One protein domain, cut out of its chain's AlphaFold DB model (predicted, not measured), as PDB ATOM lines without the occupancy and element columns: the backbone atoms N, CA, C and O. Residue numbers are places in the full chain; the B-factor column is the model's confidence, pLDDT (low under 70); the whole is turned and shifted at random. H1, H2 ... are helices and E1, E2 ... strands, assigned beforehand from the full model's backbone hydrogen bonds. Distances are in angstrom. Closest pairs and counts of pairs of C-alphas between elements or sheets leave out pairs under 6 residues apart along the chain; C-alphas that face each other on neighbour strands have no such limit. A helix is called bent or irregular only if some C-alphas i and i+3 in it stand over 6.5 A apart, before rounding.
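AT A GLANCE: This is residues 4 to 131 of the 132 residues of an uncharacterized protein of Flavobacteriales bacterium (UniProt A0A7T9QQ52). What does the model look like? H1 and H2 cover one face of a strongly twisted sheet, E3 to E6, in two layers, while the hairpin E1 and E2 packs on that sheet away from H2, mainly with E2 on E5. What makes it up? The printed part has 128 residues with two named helices and six named strands, H1 E1 E2 E3 E4 E5 E6 H2, class mixed. The sheet E3 - E4 - E5 - E6 is antiparallel, a meander, each strand the antiparallel neighbour of the one before. How large is it? It is compact, radius of gyration of the C-alphas 15.0 A, spanning 48 by 36 by 22 A.

HOW THE PARTS SIT: What comes first? H1, residues 13 to 26, is on the sheet of E3, residues 61 to 67, E4, 71 to 79, E5, 83 to 94, and E6, 98 to 103. Its height over the sheet is 9.3 A, and its closest C-alphas to E4 are Arg 17 and Ala 79, 6.2 A apart. How do the strands pair? E1, residues 38 to 45, and E2, 48 to 55, form a hairpin, with N 39 and O 54 at 2.9 A. Within hydrogen-bond range are also N 63 and O 75 of E3 and E4, 2.8 A, N 76 and O 87 of E4 and E5, 2.9 A, and N 92 and O 100 of E5 and E6, 2.9 A. The closest C-alphas of E2 and E5 are Phe 52 and Leu 93, 6.1 A apart. Where is H2? H2, residues 110 to 129, lies over E4 and E5 at a height over the sheet of 8.5 A, with C-alphas Ile 73 and Gly 118 the closest to E4, 5.9 A. Every O i to N i+4 pair is within hydrogen-bond range in H1, and 13 of 16 in H2, which is irregular: C-alphas 111 and 114 are 8.3 A apart.

IN THESE COORDINATES: Where does H1 begin? C-alpha 13 is at (165.042, 253.493, 161.225). Which elements are longest? E5 measures 33.2 A from first to last C-alpha, H2 29.2 A and E4 26.1 A; H2 ends with C-alpha 129 at (170.842, 262.094, 168.796).

THE WHOLE: Is it unbroken? The printed part has no cut, and the link from H1 to E1, 11 residues, is long. Where is confidence low? Residues 4 to 10 are under 70.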
ATOM      1  N   LEU A   4     174.728 264.483 160.829       63.53
ATOM      2  CA  LEU A   4     175.366 263.708 161.878       63.53
ATOM      3  C   LEU A   4     175.482 262.272 161.394       63.53
ATOM      4  O   LEU A   4     174.490 261.552 161.283       63.53
ATOM      5  N   HIS A   5     176.720 261.868 161.134       62.66
ATOM      6  CA  HIS A   5     177.049 260.459 161.033       62.66
ATOM      7  C   HIS A   5     176.969 259.893 162.441       62.66
ATOM      8  O   HIS A   5     177.766 260.255 163.312       62.66
ATOM      9  N   LEU A   6     175.960 259.069 162.682       59.50
ATOM     10  CA  LEU A   6     175.932 258.267 163.885       59.50
ATOM     11  C   LEU A   6     176.684 256.971 163.602       59.50
ATOM     12  O   LEU A   6     176.589 256.450 162.490       59.50
ATOM     13  N   PRO A   7     177.453 256.453 164.573       54.16
ATOM     14  CA  PRO A   7     177.969 255.100 164.457       54.16
ATOM     15  C   PRO A   7     176.791 254.158 164.216       54.16
ATOM     16  O   PRO A   7     175.694 254.410 164.710       54.16
ATOM     17  N   THR A   8     177.027 253.099 163.447       51.12
ATOM     18  CA  THR A   8     176.054 252.088 163.021       51.12
ATOM     19  C   THR A   8     175.475 251.349 164.238       51.12
ATOM     20  O   THR A   8     175.822 250.207 164.530       51.12
ATOM     21  N   THR A   9     174.641 252.009 165.035       53.72
ATOM     22  CA  THR A   9     173.930 251.401 166.150       53.72
ATOM     23  C   THR A   9     172.710 250.688 165.576       53.72
ATOM     24  O   THR A   9     171.909 251.253 164.839       53.72
ATOM     25  N   SER A  10     172.624 249.396 165.896       58.09
ATOM     26  CA  SER A  10     171.704 248.345 165.414       58.09
ATOM     27  C   SER A  10     170.180 248.600 165.458       58.09
ATOM     28  O   SER A  10     169.401 247.655 165.329       58.09
ATOM     29  N   ARG A  11     169.710 249.837 165.657       70.19
ATOM     30  CA  ARG A  11     168.279 250.146 165.781       70.19
ATOM     31  C   ARG A  11     167.633 250.443 164.425       70.19
ATOM     32  O   ARG A  11     168.105 251.344 163.725       70.19
ATOM     33  N   PRO A  12     166.501 249.796 164.090       83.69
ATOM     34  CA  PRO A  12     165.756 250.084 162.868       83.69
ATOM     35  C   PRO A  12     165.399 251.571 162.735       83.69
ATOM     36  O   PRO A  12     165.067 252.234 163.726       83.69
ATOM     37  N   ALA A  13     165.372 252.090 161.503       84.94
ATOM     38  CA  ALA A  13     165.042 253.493 161.225       84.94
ATOM     39  C   ALA A  13     163.696 253.929 161.848       84.94
ATOM     40  O   ALA A  13     163.559 255.052 162.334       84.94
ATOM     41  N   THR A  14     162.711 253.027 161.901       87.56
ATOM     42  CA  THR A  14     161.396 253.266 162.521       87.56
ATOM     43  C   THR A  14     161.491 253.547 164.021       87.56
ATOM     44  O   THR A  14     160.817 254.447 164.533       87.56
ATOM     45  N   GLU A  15     162.347 252.818 164.739       88.69
ATOM     46  CA  GLU A  15     162.550 253.027 166.172       88.69
ATOM     47  C   GLU A  15     163.246 254.368 166.425       88.69
ATOM     48  O   GLU A  15     162.799 255.142 167.273       88.69
ATOM     49  N   ARG A  16     164.274 254.696 165.631       88.25
ATOM     50  CA  ARG A  16     164.970 255.990 165.713       88.25
ATOM     51  C   ARG A  16     164.037 257.165 165.445       88.25
ATOM     52  O   ARG A  16     163.984 258.087 166.257       88.25
ATOM     53  N   ARG A  17     163.220 257.105 164.389       91.75
ATOM     54  CA  ARG A  17     162.176 258.115 164.119       91.75
ATOM     55  C   ARG A  17     161.221 258.273 165.302       91.75
ATOM     56  O   ARG A  17     160.895 259.393 165.680       91.75
ATOM     57  N   SER A  18     160.831 257.163 165.927       93.50
ATOM     58  CA  SER A  18     159.948 257.172 167.099       93.50
ATOM     59  C   SER A  18     160.614 257.778 168.341       93.50
ATOM     60  O   SER A  18     159.947 258.437 169.137       93.50
ATOM     61  N   GLN A  19     161.918 257.574 168.541       93.88
ATOM     62  CA  GLN A  19     162.675 258.209 169.628       93.88
ATOM     63  C   GLN A  19     162.821 259.720 169.405       93.88
ATOM     64  O   GLN A  19     162.506 260.495 170.307       93.88
ATOM     65  N   ILE A  20     163.166 260.136 168.183       95.31
ATOM     66  CA  ILE A  20     163.241 261.549 167.781       95.31
ATOM     67  C   ILE A  20     161.893 262.249 167.995       95.31
ATOM     68  O   ILE A  20     161.834 263.294 168.642       95.31
ATOM     69  N   ALA A  21     160.796 261.661 167.509       96.75
ATOM     70  CA  ALA A  21     159.460 262.233 167.668       96.75
ATOM     71  C   ALA A  21     159.079 262.393 169.149       96.75
ATOM     72  O   ALA A  21     158.577 263.440 169.557       96.75
ATOM     73  N   ARG A  22     159.373 261.386 169.986       97.00
ATOM     74  CA  ARG A  22     159.154 261.470 171.440       97.00
ATOM     75  C   ARG A  22     159.971 262.587 172.081       97.00
ATOM     76  O   ARG A  22     159.439 263.308 172.924       97.00
ATOM     77  N   TRP A  23     161.227 262.760 171.674       97.75
ATOM     78  CA  TRP A  23     162.080 263.834 172.177       97.75
ATOM     79  C   TRP A  23     161.484 265.215 171.888       97.75
ATOM     80  O   TRP A  23     161.368 266.029 172.809       97.75
ATOM     81  N   PHE A  24     161.028 265.455 170.653       98.31
ATOM     82  CA  PHE A  24     160.378 266.710 170.266       98.31
ATOM     83  C   PHE A  24     159.080 266.942 171.045       98.31
ATOM     84  O   PHE A  24     158.920 267.991 171.677       98.31
ATOM     85  N   ASN A  25     158.197 265.943 171.095       97.56
ATOM     86  CA  ASN A  25     156.920 266.044 171.803       97.56
ATOM     87  C   ASN A  25     157.120 266.342 173.300       97.56
ATOM     88  O   ASN A  25     156.437 267.199 173.856       97.56
ATOM     89  N   SER A  26     158.116 265.718 173.944       97.44
ATOM     90  CA  SER A  26     158.440 265.968 175.360       97.44
ATOM     91  C   SER A  26     158.893 267.406 175.658       97.44
ATOM     92  O   SER A  26     158.844 267.842 176.804       97.44
ATOM     93  N   ARG A  27     159.311 268.160 174.632       97.44
ATOM     94  CA  ARG A  27     159.766 269.561 174.722       97.44
ATOM     95  C   ARG A  27     158.736 270.566 174.207       97.44
ATOM     96  O   ARG A  27     159.060 271.746 174.015       97.44
ATOM     97  N   GLY A  28     157.502 270.110 173.992       97.44
ATOM     98  CA  GLY A  28     156.392 270.939 173.533       97.44
ATOM     99  C   GLY A  28     156.491 271.333 172.062       97.44
ATOM    100  O   GLY A  28     155.994 272.392 171.689       97.44
ATOM    101  N   PHE A  29     157.170 270.534 171.238       98.31
ATOM    102  CA  PHE A  29     157.070 270.668 169.788       98.31
ATOM    103  C   PHE A  29     155.838 269.942 169.262       98.31
ATOM    104  O   PHE A  29     155.463 268.882 169.759       98.31
ATOM    105  N   SER A  30     155.271 270.503 168.203       98.00
ATOM    106  CA  SER A  30     154.242 269.891 167.375       98.00
ATOM    107  C   SER A  30     154.872 269.317 166.111       98.00
ATOM    108  O   SER A  30     155.729 269.954 165.493       98.00
ATOM    109  N   THR A  31     154.410 268.147 165.681       97.50
ATOM    110  CA  THR A  31     154.721 267.618 164.346       97.50
ATOM    111  C   THR A  31     153.873 268.343 163.302       97.50
ATOM    112  O   THR A  31     152.663 268.501 163.471       97.50
ATOM    113  N   ALA A  32     154.490 268.798 162.215       97.25
ATOM    114  CA  ALA A  32     153.789 269.435 161.111       97.25
ATOM    115  C   ALA A  32     152.934 268.422 160.344       97.25
ATOM    116  O   ALA A  32     153.435 267.416 159.847       97.25
ATOM    117  N   ALA A  33     151.649 268.737 160.204       95.88
ATOM    118  CA  ALA A  33     150.752 268.082 159.264       95.88
ATOM    119  C   ALA A  33     150.594 269.003 158.049       95.88
ATOM    120  O   ALA A  33     149.909 270.022 158.118       95.88
ATOM    121  N   PHE A  34     151.296 268.697 156.959       96.19
ATOM    122  CA  PHE A  34     151.254 269.516 155.753       96.19
ATOM    123  C   PHE A  34     150.013 269.208 154.915       96.19
ATOM    124  O   PHE A  34     149.702 268.054 154.631       96.19
ATOM    125  N   GLU A  35     149.359 270.258 154.425       94.25
ATOM    126  CA  GLU A  35     148.278 270.161 153.451       94.25
ATOM    127  C   GLU A  35     148.762 270.734 152.121       94.25
ATOM    128  O   GLU A  35     149.176 271.893 152.034       94.25
ATOM    129  N   LYS A  36     148.739 269.919 151.058       93.44
ATOM    130  CA  LYS A  36     149.228 270.318 149.721       93.44
ATOM    131  C   LYS A  36     150.662 270.890 149.768       93.44
ATOM    132  O   LYS A  36     150.966 271.896 149.123       93.44
ATOM    133  N   GLY A  37     151.523 270.264 150.575       94.19
ATOM    134  CA  GLY A  37     152.940 270.614 150.734       94.19
ATOM    135  C   GLY A  37     153.213 271.881 151.552       94.19
ATOM    136  O   GLY A  37     154.316 272.423 151.488       94.19
ATOM    137  N   LYS A  38     152.220 272.420 152.273       94.50
ATOM    138  CA  LYS A  38     152.360 273.660 153.052       94.50
ATOM    139  C   LYS A  38     151.641 273.559 154.391       94.50
ATOM    140  O   LYS A  38     150.624 272.888 154.512       94.50
ATOM    141  N   LEU A  39     152.161 274.269 155.386       95.31
ATOM    142  CA  LEU A  39     151.510 274.462 156.677       95.31
ATOM    143  C   LEU A  39     151.579 275.944 157.040       95.31
ATOM    144  O   LEU A  39     152.646 276.561 156.990       95.31
ATOM    145  N   ARG A  40     150.430 276.524 157.389       94.06
ATOM    146  CA  ARG A  40     150.355 277.869 157.961       94.06
ATOM    147  C   ARG A  40     150.255 277.746 159.472       94.06
ATOM    148  O   ARG A  40     149.374 277.056 159.969       94.06
ATOM    149  N   VAL A  41     151.153 278.421 160.175       94.12
ATOM    150  CA  VAL A  41     151.178 278.470 161.639       94.12
ATOM    151  C   VAL A  41     151.007 279.919 162.057       94.12
ATOM    152  O   VAL A  41     151.604 280.806 161.451       94.12
ATOM    153  N   SER A  42     150.206 280.166 163.084       93.44
ATOM    154  CA  SER A  42     150.079 281.480 163.708       93.44
ATOM    155  C   SER A  42     150.462 281.399 165.175       93.44
ATOM    156  O   SER A  42     150.097 280.446 165.858       93.44
ATOM    157  N   THR A  43     151.161 282.417 165.650       94.06
ATOM    158  CA  THR A  43     151.502 282.630 167.065       94.06
ATOM    159  C   THR A  43     151.074 284.042 167.456       94.06
ATOM    160  O   THR A  43     150.586 284.782 166.596       94.06
ATOM    161  N   TYR A  44     151.281 284.445 168.709       90.50
ATOM    162  CA  TYR A  44     150.917 285.784 169.170       90.50
ATOM    163  C   TYR A  44     152.099 286.520 169.794       90.50
ATOM    164  O   TYR A  44     152.884 285.965 170.559       90.50
ATOM    165  N   ARG A  45     152.193 287.822 169.524       87.75
ATOM    166  CA  ARG A  45     153.114 288.733 170.204       87.75
ATOM    167  C   ARG A  45     152.354 289.976 170.633       87.75
ATOM    168  O   ARG A  45     151.904 290.740 169.794       87.75
ATOM    169  N   MET A  46     152.258 290.204 171.945       87.50
ATOM    170  CA  MET A  46     151.545 291.364 172.509       87.50
ATOM    171  C   MET A  46     150.088 291.484 172.016       87.50
ATOM    172  O   MET A  46     149.594 292.586 171.820       87.50
ATOM    173  N   GLY A  47     149.410 290.352 171.796       88.44
ATOM    174  CA  GLY A  47     148.036 290.313 171.276       88.44
ATOM    175  C   GLY A  47     147.921 290.347 169.748       88.44
ATOM    176  O   GLY A  47     146.857 290.030 169.228       88.44
ATOM    177  N   GLU A  48     149.005 290.632 169.026       88.94
ATOM    178  CA  GLU A  48     149.021 290.655 167.561       88.94
ATOM    179  C   GLU A  48     149.429 289.289 166.986       88.94
ATOM    180  O   GLU A  48     150.417 288.702 167.450       88.94
ATOM    181  N   PRO A  49     148.716 288.763 165.972       91.50
ATOM    182  CA  PRO A  49     149.064 287.492 165.358       91.50
ATOM    183  C   PRO A  49     150.305 287.620 164.461       91.50
ATOM    184  O   PRO A  49     150.413 288.518 163.624       91.50
ATOM    185  N   ILE A  50     151.223 286.664 164.579       91.31
ATOM    186  CA  ILE A  50     152.361 286.489 163.671       91.31
ATOM    187  C   ILE A  50     152.146 285.209 162.876       91.31
ATOM    188  O   ILE A  50     152.003 284.130 163.452       91.31
ATOM    189  N   TYR A  51     152.163 285.328 161.549       92.12
ATOM    190  CA  TYR A  51     151.946 284.213 160.634       92.12
ATOM    191  C   TYR A  51     153.257 283.684 160.058       92.12
ATOM    192  O   TYR A  51     154.125 284.434 159.610       92.12
ATOM    193  N   PHE A  52     153.347 282.364 159.984       93.94
ATOM    194  CA  PHE A  52     154.434 281.618 159.378       93.94
ATOM    195  C   PHE A  52     153.888 280.685 158.306       93.94
ATOM    196  O   PHE A  52     152.770 280.175 158.386       93.94
ATOM    197  N   LYS A  53     154.719 280.437 157.298       94.25
ATOM    198  CA  LYS A  53     154.467 279.444 156.259       94.25
ATOM    199  C   LYS A  53     155.650 278.490 156.223       94.25
ATOM    200  O   LYS A  53     156.749 278.904 155.844       94.25
ATOM    201  N   LEU A  54     155.387 277.244 156.597       94.88
ATOM    202  CA  LEU A  54     156.296 276.113 156.465       94.88
ATOM    203  C   LEU A  54     155.985 275.378 155.163       94.88
ATOM    204  O   LEU A  54     154.831 275.326 154.725       94.88
ATOM    205  N   ILE A  55     157.026 274.847 154.540       94.56
ATOM    206  CA  ILE A  55     156.942 274.092 153.293       94.56
ATOM    207  C   ILE A  55     157.384 272.672 153.604       94.56
ATOM    208  O   ILE A  55     158.364 272.489 154.322       94.56
ATOM    209  N   ASP A  56     156.643 271.705 153.082       95.31
ATOM    210  CA  ASP A  56     157.001 270.301 153.204       95.31
ATOM    211  C   ASP A  56     158.315 270.035 152.465       95.31
ATOM    212  O   ASP A  56     158.499 270.463 151.320       95.31
ATOM    213  N   HIS A  57     159.227 269.337 153.130       93.19
ATOM    214  CA  HIS A  57     160.481 268.904 152.548       93.19
ATOM    215  C   HIS A  57     160.485 267.382 152.532       93.19
ATOM    216  O   HIS A  57     160.614 266.733 153.569       93.19
ATOM    217  N   THR A  58     160.339 266.816 151.333       89.19
ATOM    218  CA  THR A  58     160.229 265.371 151.125       89.19
ATOM    219  C   THR A  58     161.302 264.606 151.902       89.19
ATOM    220  O   THR A  58     162.485 264.946 151.865       89.19
ATOM    221  N   GLY A  59     160.874 263.571 152.626       89.56
ATOM    222  CA  GLY A  59     161.753 262.734 153.447       89.56
ATOM    223  C   GLY A  59     162.054 263.282 154.847       89.56
ATOM    224  O   GLY A  59     162.617 262.549 155.659       89.56
ATOM    225  N   HIS A  60     161.642 264.512 155.169       94.38
ATOM    226  CA  HIS A  60     161.858 265.116 156.481       94.38
ATOM    227  C   HIS A  60     160.565 265.162 157.298       94.38
ATOM    228  O   HIS A  60     159.522 265.624 156.840       94.38
ATOM    229  N   ALA A  61     160.649 264.756 158.561       96.69
ATOM    230  CA  ALA A  61     159.657 265.124 159.558       96.69
ATOM    231  C   ALA A  61     159.939 266.559 160.020       96.69
ATOM    232  O   ALA A  61     161.063 266.876 160.410       96.69
ATOM    233  N   THR A  62     158.929 267.428 159.981       98.06
ATOM    234  CA  THR A  62     159.061 268.809 160.465       98.06
ATOM    235  C   THR A  62     158.441 268.935 161.848       98.06
ATOM    236  O   THR A  62     157.270 268.612 162.037       98.06
ATOM    237  N   TYR A  63     159.209 269.444 162.803       98.44
ATOM    238  CA  TYR A  63     158.781 269.741 164.163       98.44
ATOM    239  C   TYR A  63     158.886 271.237 164.398       98.44
ATOM    240  O   TYR A  63     159.887 271.855 164.034       98.44
ATOM    241  N   TYR A  64     157.880 271.836 165.019       98.25
ATOM    242  CA  TYR A  64     157.892 273.264 165.307       98.25
ATOM    243  C   TYR A  64     157.332 273.574 166.690       98.25
ATOM    244  O   TYR A  64     156.500 272.840 167.219       98.25
ATOM    245  N   LYS A  65     157.781 274.681 167.276       97.38
ATOM    246  CA  LYS A  65     157.191 275.247 168.490       97.38
ATOM    247  C   LYS A  65     157.255 276.761 168.482       97.38
ATOM    248  O   LYS A  65     158.135 277.349 167.847       97.38
ATOM    249  N   GLU A  66     156.342 277.375 169.223       96.38
ATOM    250  CA  GLU A  66     156.436 278.790 169.560       96.38
ATOM    251  C   GLU A  66     157.644 279.042 170.473       96.38
ATOM    252  O   GLU A  66     158.005 278.214 171.314       96.38
ATOM    253  N   ALA A  67     158.280 280.190 170.267       94.31
ATOM    254  CA  ALA A  67     159.463 280.648 170.971       94.31
ATOM    255  C   ALA A  67     159.307 282.108 171.403       94.31
ATOM    256  O   ALA A  67     158.336 282.790 171.062       94.31
ATOM    257  N   THR A  68     160.301 282.611 172.137       91.31
ATOM    258  CA  THR A  68     160.292 283.969 172.694       91.31
ATOM    259  C   THR A  68     159.833 285.035 171.685       91.31
ATOM    260  O   THR A  68     160.458 285.235 170.644       91.31
ATOM    261  N   GLY A  69     158.788 285.786 172.051       89.88
ATOM    262  CA  GLY A  69     158.284 286.921 171.272       89.88
ATOM    263  C   GLY A  69     157.382 286.541 170.097       89.88
ATOM    264  O   GLY A  69     157.362 287.288 169.120       89.88
ATOM    265  N   GLY A  70     156.676 285.408 170.172       92.38
ATOM    266  CA  GLY A  70     155.832 284.903 169.081       92.38
ATOM    267  C   GLY A  70     156.658 284.444 167.875       92.38
ATOM    268  O   GLY A  70     156.214 284.500 166.735       92.38
ATOM    269  N   ALA A  71     157.922 284.078 168.092       94.38
ATOM    270  CA  ALA A  71     158.751 283.496 167.046       94.38
ATOM    271  C   ALA A  71     158.442 281.999 166.903       94.38
ATOM    272  O   ALA A  71     157.821 281.396 167.776       94.38
ATOM    273  N   LEU A  72     158.936 281.383 165.831       96.62
ATOM    274  CA  LEU A  72     158.881 279.936 165.655       96.62
ATOM    275  C   LEU A  72     160.294 279.352 165.647       96.62
ATOM    276  O   LEU A  72     161.217 279.926 165.062       96.62
ATOM    277  N   ILE A  73     160.453 278.197 166.278       97.88
ATOM    278  CA  ILE A  73     161.628 277.333 166.161       97.88
ATOM    279  C   ILE A  73     161.182 276.104 165.387       97.88
ATOM    280  O   ILE A  73     160.176 275.491 165.740       97.88
ATOM    281  N   VAL A  74     161.915 275.764 164.332       98.12
ATOM    282  CA  VAL A  74     161.599 274.656 163.432       98.12
ATOM    283  C   VAL A  74     162.812 273.748 163.303       98.12
ATOM    284  O   VAL A  74     163.935 274.226 163.150       98.12
ATOM    285  N   PHE A  75     162.560 272.446 163.353       98.12
ATOM    286  CA  PHE A  75     163.503 271.396 163.007       98.12
ATOM    287  C   PHE A  75     162.915 270.560 161.875       98.12
ATOM    288  O   PHE A  75     161.840 269.985 162.020       98.12
ATOM    289  N   GLU A  76     163.628 270.465 160.762       97.44
ATOM    290  CA  GLU A  76     163.374 269.475 159.712       97.44
ATOM    291  C   GLU A  76     164.351 268.324 159.922       97.44
ATOM    292  O   GLU A  76     165.555 268.559 159.926       97.44
ATOM    293  N   VAL A  77     163.867 267.100 160.138       96.38
ATOM    294  CA  VAL A  77     164.705 265.947 160.499       96.38
ATOM    295  C   VAL A  77     164.427 264.772 159.576       96.38
ATOM    296  O   VAL A  77     163.289 264.320 159.458       96.38
ATOM    297  N   MET A  78     165.484 264.229 158.982       93.94
ATOM    298  CA  MET A  78     165.473 262.959 158.268       93.94
ATOM    299  C   MET A  78     166.297 261.946 159.060       93.94
ATOM    300  O   MET A  78     167.390 262.248 159.537       93.94
ATOM    301  N   ALA A  79     165.751 260.744 159.215       90.88
ATOM    302  CA  ALA A  79     166.429 259.625 159.853       90.88
ATOM    303  C   ALA A  79     166.227 258.374 158.994       90.88
ATOM    304  O   ALA A  79     165.083 257.953 158.767       90.88
ATOM    305  N   ASP A  80     167.324 257.805 158.509       85.88
ATOM    306  CA  ASP A  80     167.365 256.563 157.736       85.88
ATOM    307  C   ASP A  80     168.135 255.474 158.502       85.88
ATOM    308  O   ASP A  80     168.236 255.537 159.728       85.88
ATOM    309  N   GLU A  81     168.586 254.415 157.829       80.81
ATOM    310  CA  GLU A  81     169.293 253.294 158.460       80.81
ATOM    311  C   GLU A  81     170.696 253.654 158.975       80.81
ATOM    312  O   GLU A  81     171.147 253.091 159.973       80.81
ATOM    313  N   GLU A  82     171.329 254.676 158.421       79.00
ATOM    314  CA  GLU A  82     172.742 254.984 158.655       79.00
ATOM    315  C   GLU A  82     172.950 256.407 159.191       79.00
ATOM    316  O   GLU A  82     173.872 256.660 159.964       79.00
ATOM    317  N   HIS A  83     172.056 257.335 158.853       84.44
ATOM    318  CA  HIS A  83     172.256 258.761 159.061       84.44
ATOM    319  C   HIS A  83     171.050 259.431 159.715       84.44
ATOM    320  O   HIS A  83     169.884 259.086 159.497       84.44
ATOM    321  N   ILE A  84     171.357 260.458 160.510       90.19
ATOM    322  CA  ILE A  84     170.390 261.474 160.912       90.19
ATOM    323  C   ILE A  84     170.887 262.812 160.371       90.19
ATOM    324  O   ILE A  84     171.948 263.311 160.753       90.19
ATOM    325  N   SER A  85     170.104 263.419 159.486       92.06
ATOM    326  CA  SER A  85     170.331 264.784 159.022       92.06
ATOM    327  C   SER A  85     169.221 265.687 159.515       92.06
ATOM    328  O   SER A  85     168.062 265.275 159.609       92.06
ATOM    329  N   TYR A  86     169.556 266.937 159.811       95.06
ATOM    330  CA  TYR A  86     168.543 267.894 160.216       95.06
ATOM    331  C   TYR A  86     168.879 269.321 159.794       95.06
ATOM    332  O   TYR A  86     170.019 269.650 159.470       95.06
ATOM    333  N   GLU A  87     167.874 270.187 159.839       95.88
ATOM    334  CA  GLU A  87     168.028 271.632 159.760       95.88
ATOM    335  C   GLU A  87     167.216 272.313 160.857       95.88
ATOM    336  O   GLU A  87     165.996 272.170 160.918       95.88
ATOM    337  N   GLY A  88     167.902 273.070 161.711       96.94
ATOM    338  CA  GLY A  88     167.301 273.930 162.718       96.94
ATOM    339  C   GLY A  88     167.241 275.384 162.250       96.94
ATOM    340  O   GLY A  88     168.258 275.962 161.855       96.94
ATOM    341  N   TYR A  89     166.063 276.005 162.278       97.25
ATOM    342  CA  TYR A  89     165.913 277.406 161.886       97.25
ATOM    343  C   TYR A  89     164.704 278.096 162.521       97.25
ATOM    344  O   TYR A  89     163.774 277.480 163.036       97.25
ATOM    345  N   CYS A  90     164.705 279.423 162.436       95.88
ATOM    346  CA  CYS A  90     163.566 280.274 162.740       95.88
ATOM    347  C   CYS A  90     163.015 280.850 161.429       95.88
ATOM    348  O   CYS A  90     163.729 281.606 160.757       95.88
ATOM    349  N   PRO A  91     161.789 280.497 161.011       95.31
ATOM    350  CA  PRO A  91     161.183 281.093 159.834       95.31
ATOM    351  C   PRO A  91     160.854 282.562 160.104       95.31
ATOM    352  O   PRO A  91     160.389 282.926 161.181       95.31
ATOM    353  N   ILE A  92     161.050 283.400 159.096       91.38
ATOM    354  CA  ILE A  92     160.512 284.758 159.052       91.38
ATOM    355  C   ILE A  92     159.681 284.918 157.785       91.38
ATOM    356  O   ILE A  92     160.040 284.383 156.731       91.38
ATOM    357  N   LEU A  93     158.580 285.657 157.887       85.56
ATOM    358  CA  LEU A  93     157.754 286.014 156.743       85.56
ATOM    359  C   LEU A  93     158.081 287.450 156.325       85.56
ATOM    360  O   LEU A  93     157.797 288.404 157.043       85.56
ATOM    361  N   LEU A  94     158.707 287.600 155.163       83.56
ATOM    362  CA  LEU A  94     159.036 288.884 154.562       83.56
ATOM    363  C   LEU A  94     157.910 289.298 153.615       83.56
ATOM    364  O   LEU A  94     157.521 288.535 152.726       83.56
ATOM    365  N   PHE A  95     157.391 290.511 153.816       82.94
ATOM    366  CA  PHE A  95     156.334 291.112 152.993       82.94
ATOM    367  C   PHE A  95     155.080 290.226 152.842       82.94
ATOM    368  O   PHE A  95     154.420 290.243 151.811       82.94
ATOM    369  N   GLY A  96     154.778 289.384 153.837       74.00
ATOM    370  CA  GLY A  96     153.612 288.491 153.829       74.00
ATOM    371  C   GLY A  96     153.681 287.300 152.857       74.00
ATOM    372  O   GLY A  96     152.838 286.409 152.933       74.00
ATOM    373  N   VAL A  97     154.680 287.234 151.969       78.69
ATOM    374  CA  VAL A  97     154.719 286.245 150.874       78.69
ATOM    375  C   VAL A  97     155.972 285.374 150.918       78.69
ATOM    376  O   VAL A  97     155.892 284.162 150.669       78.69
ATOM    377  N   TRP A  98     157.126 285.941 151.264       81.75
ATOM    378  CA  TRP A  98     158.403 285.236 151.193       81.75
ATOM    379  C   TRP A  98     158.804 284.667 152.552       81.75
ATOM    380  O   TRP A  98     159.049 285.408 153.498       81.75
ATOM    381  N   SER A  99     158.901 283.340 152.646       87.94
ATOM    382  CA  SER A  99     159.456 282.678 153.829       87.94
ATOM    383  C   SER A  99     160.978 282.639 153.722       87.94
ATOM    384  O   SER A  99     161.507 282.154 152.722       87.94
ATOM    385  N   LYS A 100     161.688 283.097 154.753       91.94
ATOM    386  CA  LYS A 100     163.142 282.938 154.869       91.94
ATOM    387  C   LYS A 100     163.481 282.134 156.120       91.94
ATOM    388  O   LYS A 100     162.960 282.417 157.195       91.94
ATOM    389  N   LYS A 101     164.369 281.150 155.975       95.06
ATOM    390  CA  LYS A 101     164.943 280.396 157.094       95.06
ATOM    391  C   LYS A 101     166.095 281.202 157.692       95.06
ATOM    392  O   LYS A 101     167.029 281.573 156.980       95.06
ATOM    393  N   ILE A 102     166.025 281.512 158.983       94.56
ATOM    394  CA  ILE A 102     167.109 282.167 159.714       94.56
ATOM    395  C   ILE A 102     167.722 281.149 160.664       94.56
ATOM    396  O   ILE A 102     167.048 280.672 161.571       94.56
ATOM    397  N   ALA A 103     169.002 280.839 160.474       95.44
ATOM    398  CA  ALA A 103     169.701 279.879 161.318       95.44
ATOM    399  C   ALA A 103     169.700 280.301 162.795       95.44
ATOM    400  O   ALA A 103     169.755 281.501 163.126       95.44
ATOM    401  N   PHE A 104     169.708 279.305 163.677       95.56
ATOM    402  CA  PHE A 104     169.985 279.504 165.093       95.56
ATOM    403  C   PHE A 104     171.348 280.169 165.302       95.56
ATOM    404  O   PHE A 104     172.223 280.140 164.434       95.56
ATOM    405  N   LYS A 105     171.505 280.870 166.425       93.81
ATOM    406  CA  LYS A 105     172.740 281.600 166.722       93.81
ATOM    407  C   LYS A 105     172.929 281.752 168.223       93.81
ATOM    408  O   LYS A 105     172.092 282.369 168.875       93.81
ATOM    409  N   GLN A 106     174.065 281.271 168.721       94.56
ATOM    410  CA  GLN A 106     174.510 281.511 170.090       94.56
ATOM    411  C   GLN A 106     174.746 283.004 170.343       94.56
ATOM    412  O   GLN A 106     175.300 283.708 169.491       94.56
ATOM    413  N   GLY A 107     174.350 283.489 171.518       87.38
ATOM    414  CA  GLY A 107     174.586 284.874 171.926       87.38
ATOM    415  C   GLY A 107     173.835 285.874 171.048       87.38
ATOM    416  O   GLY A 107     174.310 286.986 170.811       87.38
ATOM    417  N   ALA A 108     172.679 285.478 170.506       82.25
ATOM    418  CA  ALA A 108     171.842 286.388 169.744       82.25
ATOM    419  C   ALA A 108     171.417 287.576 170.626       82.25
ATOM    420  O   ALA A 108     171.023 287.407 171.781       82.25
ATOM    421  N   GLY A 109     171.492 288.794 170.081       82.81
ATOM    422  CA  GLY A 109     171.124 290.005 170.819       82.81
ATOM    423  C   GLY A 109     169.661 289.979 171.274       82.81
ATOM    424  O   GLY A 109     168.858 289.214 170.738       82.81
ATOM    425  N   ARG A 110     169.291 290.853 172.224       78.94
ATOM    426  CA  ARG A 110     167.955 290.889 172.864       78.94
ATOM    427  C   ARG A 110     166.775 290.793 171.884       78.94
ATOM    428  O   ARG A 110     165.807 290.102 172.177       78.94
ATOM    429  N   LEU A 111     166.875 291.431 170.713       80.00
ATOM    430  CA  LEU A 111     165.835 291.426 169.669       80.00
ATOM    431  C   LEU A 111     165.676 290.086 168.934       80.00
ATOM    432  O   LEU A 111     164.659 289.841 168.297       80.00
ATOM    433  N   THR A 112     166.678 289.219 169.019       88.38
ATOM    434  CA  THR A 112     166.737 287.923 168.333       88.38
ATOM    435  C   THR A 112     166.927 286.767 169.310       88.38
ATOM    436  O   THR A 112     167.461 285.727 168.939       88.38
ATOM    437  N   LYS A 113     166.474 286.936 170.560       92.50
ATOM    438  CA  LYS A 113     166.597 285.940 171.636       92.50
ATOM    439  C   LYS A 113     166.043 284.562 171.246       92.50
ATOM    440  O   LYS A 113     166.597 283.549 171.651       92.50
ATOM    441  N   TYR A 114     165.026 284.519 170.386       93.31
ATOM    442  CA  TYR A 114     164.483 283.279 169.824       93.31
ATOM    443  C   TYR A 114     165.520 282.442 169.044       93.31
ATOM    444  O   TYR A 114     165.430 281.219 169.019       93.31
ATOM    445  N   ARG A 115     166.546 283.067 168.444       95.69
ATOM    446  CA  ARG A 115     167.638 282.356 167.747       95.69
ATOM    447  C   ARG A 115     168.616 281.698 168.712       95.69
ATOM    448  O   ARG A 115     169.177 280.659 168.376       95.69
ATOM    449  N   ASP A 116     168.827 282.316 169.872       95.88
ATOM    450  CA  ASP A 116     169.638 281.756 170.957       95.88
ATOM    451  C   ASP A 116     168.880 280.626 171.665       95.88
ATOM    452  O   ASP A 116     169.438 279.574 171.964       95.88
ATOM    453  N   GLU A 117     167.567 280.784 171.837       95.81
ATOM    454  CA  GLU A 117     166.683 279.710 172.282       95.81
ATOM    455  C   GLU A 117     166.738 278.493 171.346       95.81
ATOM    456  O   GLU A 117     166.971 277.382 171.821       95.81
ATOM    457  N   GLY A 118     166.619 278.711 170.032       96.81
ATOM    458  CA  GLY A 118     166.782 277.656 169.030       96.81
ATOM    459  C   GLY A 118     168.157 276.992 169.081       96.81
ATOM    460  O   GLY A 118     168.240 275.771 169.033       96.81
ATOM    461  N   TYR A 119     169.224 277.772 169.284       96.88
ATOM    462  CA  TYR A 119     170.580 277.235 169.408       96.88
ATOM    463  C   TYR A 119     170.724 276.301 170.615       96.88
ATOM    464  O   TYR A 119     171.289 275.217 170.491       96.88
ATOM    465  N   ARG A 120     170.183 276.674 171.780       97.00
ATOM    466  CA  ARG A 120     170.217 275.810 172.975       97.00
ATOM    467  C   ARG A 120     169.464 274.499 172.744       97.00
ATOM    468  O   ARG A 120     169.997 273.436 173.046       97.00
ATOM    469  N   LEU A 121     168.273 274.570 172.144       97.31
ATOM    470  CA  LEU A 121     167.489 273.382 171.791       97.31
ATOM    471  C   LEU A 121     168.209 272.498 170.770       97.31
ATOM    472  O   LEU A 121     168.143 271.277 170.867       97.31
ATOM    473  N   GLU A 122     168.928 273.096 169.821       97.12
ATOM    474  CA  GLU A 122     169.759 272.362 168.868       97.12
ATOM    475  C   GLU A 122     170.887 271.607 169.574       97.12
ATOM    476  O   GLU A 122     171.092 270.431 169.291       97.12
ATOM    477  N   GLN A 123     171.569 272.219 170.547       97.00
ATOM    478  CA  GLN A 123     172.598 271.516 171.321       97.00
ATOM    479  C   GLN A 123     172.022 270.346 172.131       97.00
ATOM    480  O   GLN A 123     172.620 269.269 172.166       97.00
ATOM    481  N   GLU A 124     170.843 270.513 172.738       97.06
ATOM    482  CA  GLU A 124     170.154 269.415 173.425       97.06
ATOM    483  C   GLU A 124     169.746 268.291 172.462       97.06
ATOM    484  O   GLU A 124     169.882 267.111 172.793       97.06
ATOM    485  N   PHE A 125     169.257 268.645 171.271       96.25
ATOM    486  CA  PHE A 125     168.884 267.679 170.241       96.25
ATOM    487  C   PHE A 125     170.106 266.889 169.770       96.25
ATOM    488  O   PHE A 125     170.084 265.662 169.759       96.25
ATOM    489  N   LEU A 126     171.205 267.582 169.468       94.50
ATOM    490  CA  LEU A 126     172.483 266.976 169.103       94.50
ATOM    491  C   LEU A 126     172.988 266.006 170.177       94.50
ATOM    492  O   LEU A 126     173.470 264.922 169.850       94.50
ATOM    493  N   ALA A 127     172.880 266.379 171.454       94.44
ATOM    494  CA  ALA A 127     173.268 265.516 172.564       94.44
ATOM    495  C   ALA A 127     172.398 264.253 172.643       94.44
ATOM    496  O   ALA A 127     172.935 263.166 172.835       94.44
ATOM    497  N   HIS A 128     171.083 264.381 172.442       93.06
ATOM    498  CA  HIS A 128     170.171 263.240 172.405       93.06
ATOM    499  C   HIS A 128     170.454 262.308 171.226       93.06
ATOM    500  O   HIS A 128     170.561 261.102 171.409       93.06
ATOM    501  N   VAL A 129     170.622 262.864 170.025       91.12
ATOM    502  CA  VAL A 129     170.842 262.094 168.796       91.12
ATOM    503  C   VAL A 129     172.132 261.274 168.867       91.12
ATOM    504  O   VAL A 129     172.156 260.146 168.396       91.12
ATOM    505  N   ARG A 130     173.179 261.780 169.530       87.25
ATOM    506  CA  ARG A 130     174.431 261.037 169.774       87.25
ATOM    507  C   ARG A 130     174.282 259.817 170.692       87.25
ATOM    508  O   ARG A 130     175.211 259.023 170.771       87.25
ATOM    509  N   GLN A 131     173.165 259.691 171.407       85.06
ATOM    510  CA  GLN A 131     172.876 258.575 172.315       85.06
ATOM    511  C   GLN A 131     171.938 257.524 171.693       85.06
ATOM    512  O   GLN A 131     171.600 256.547 172.365       85.06
TER     513      GLN A 131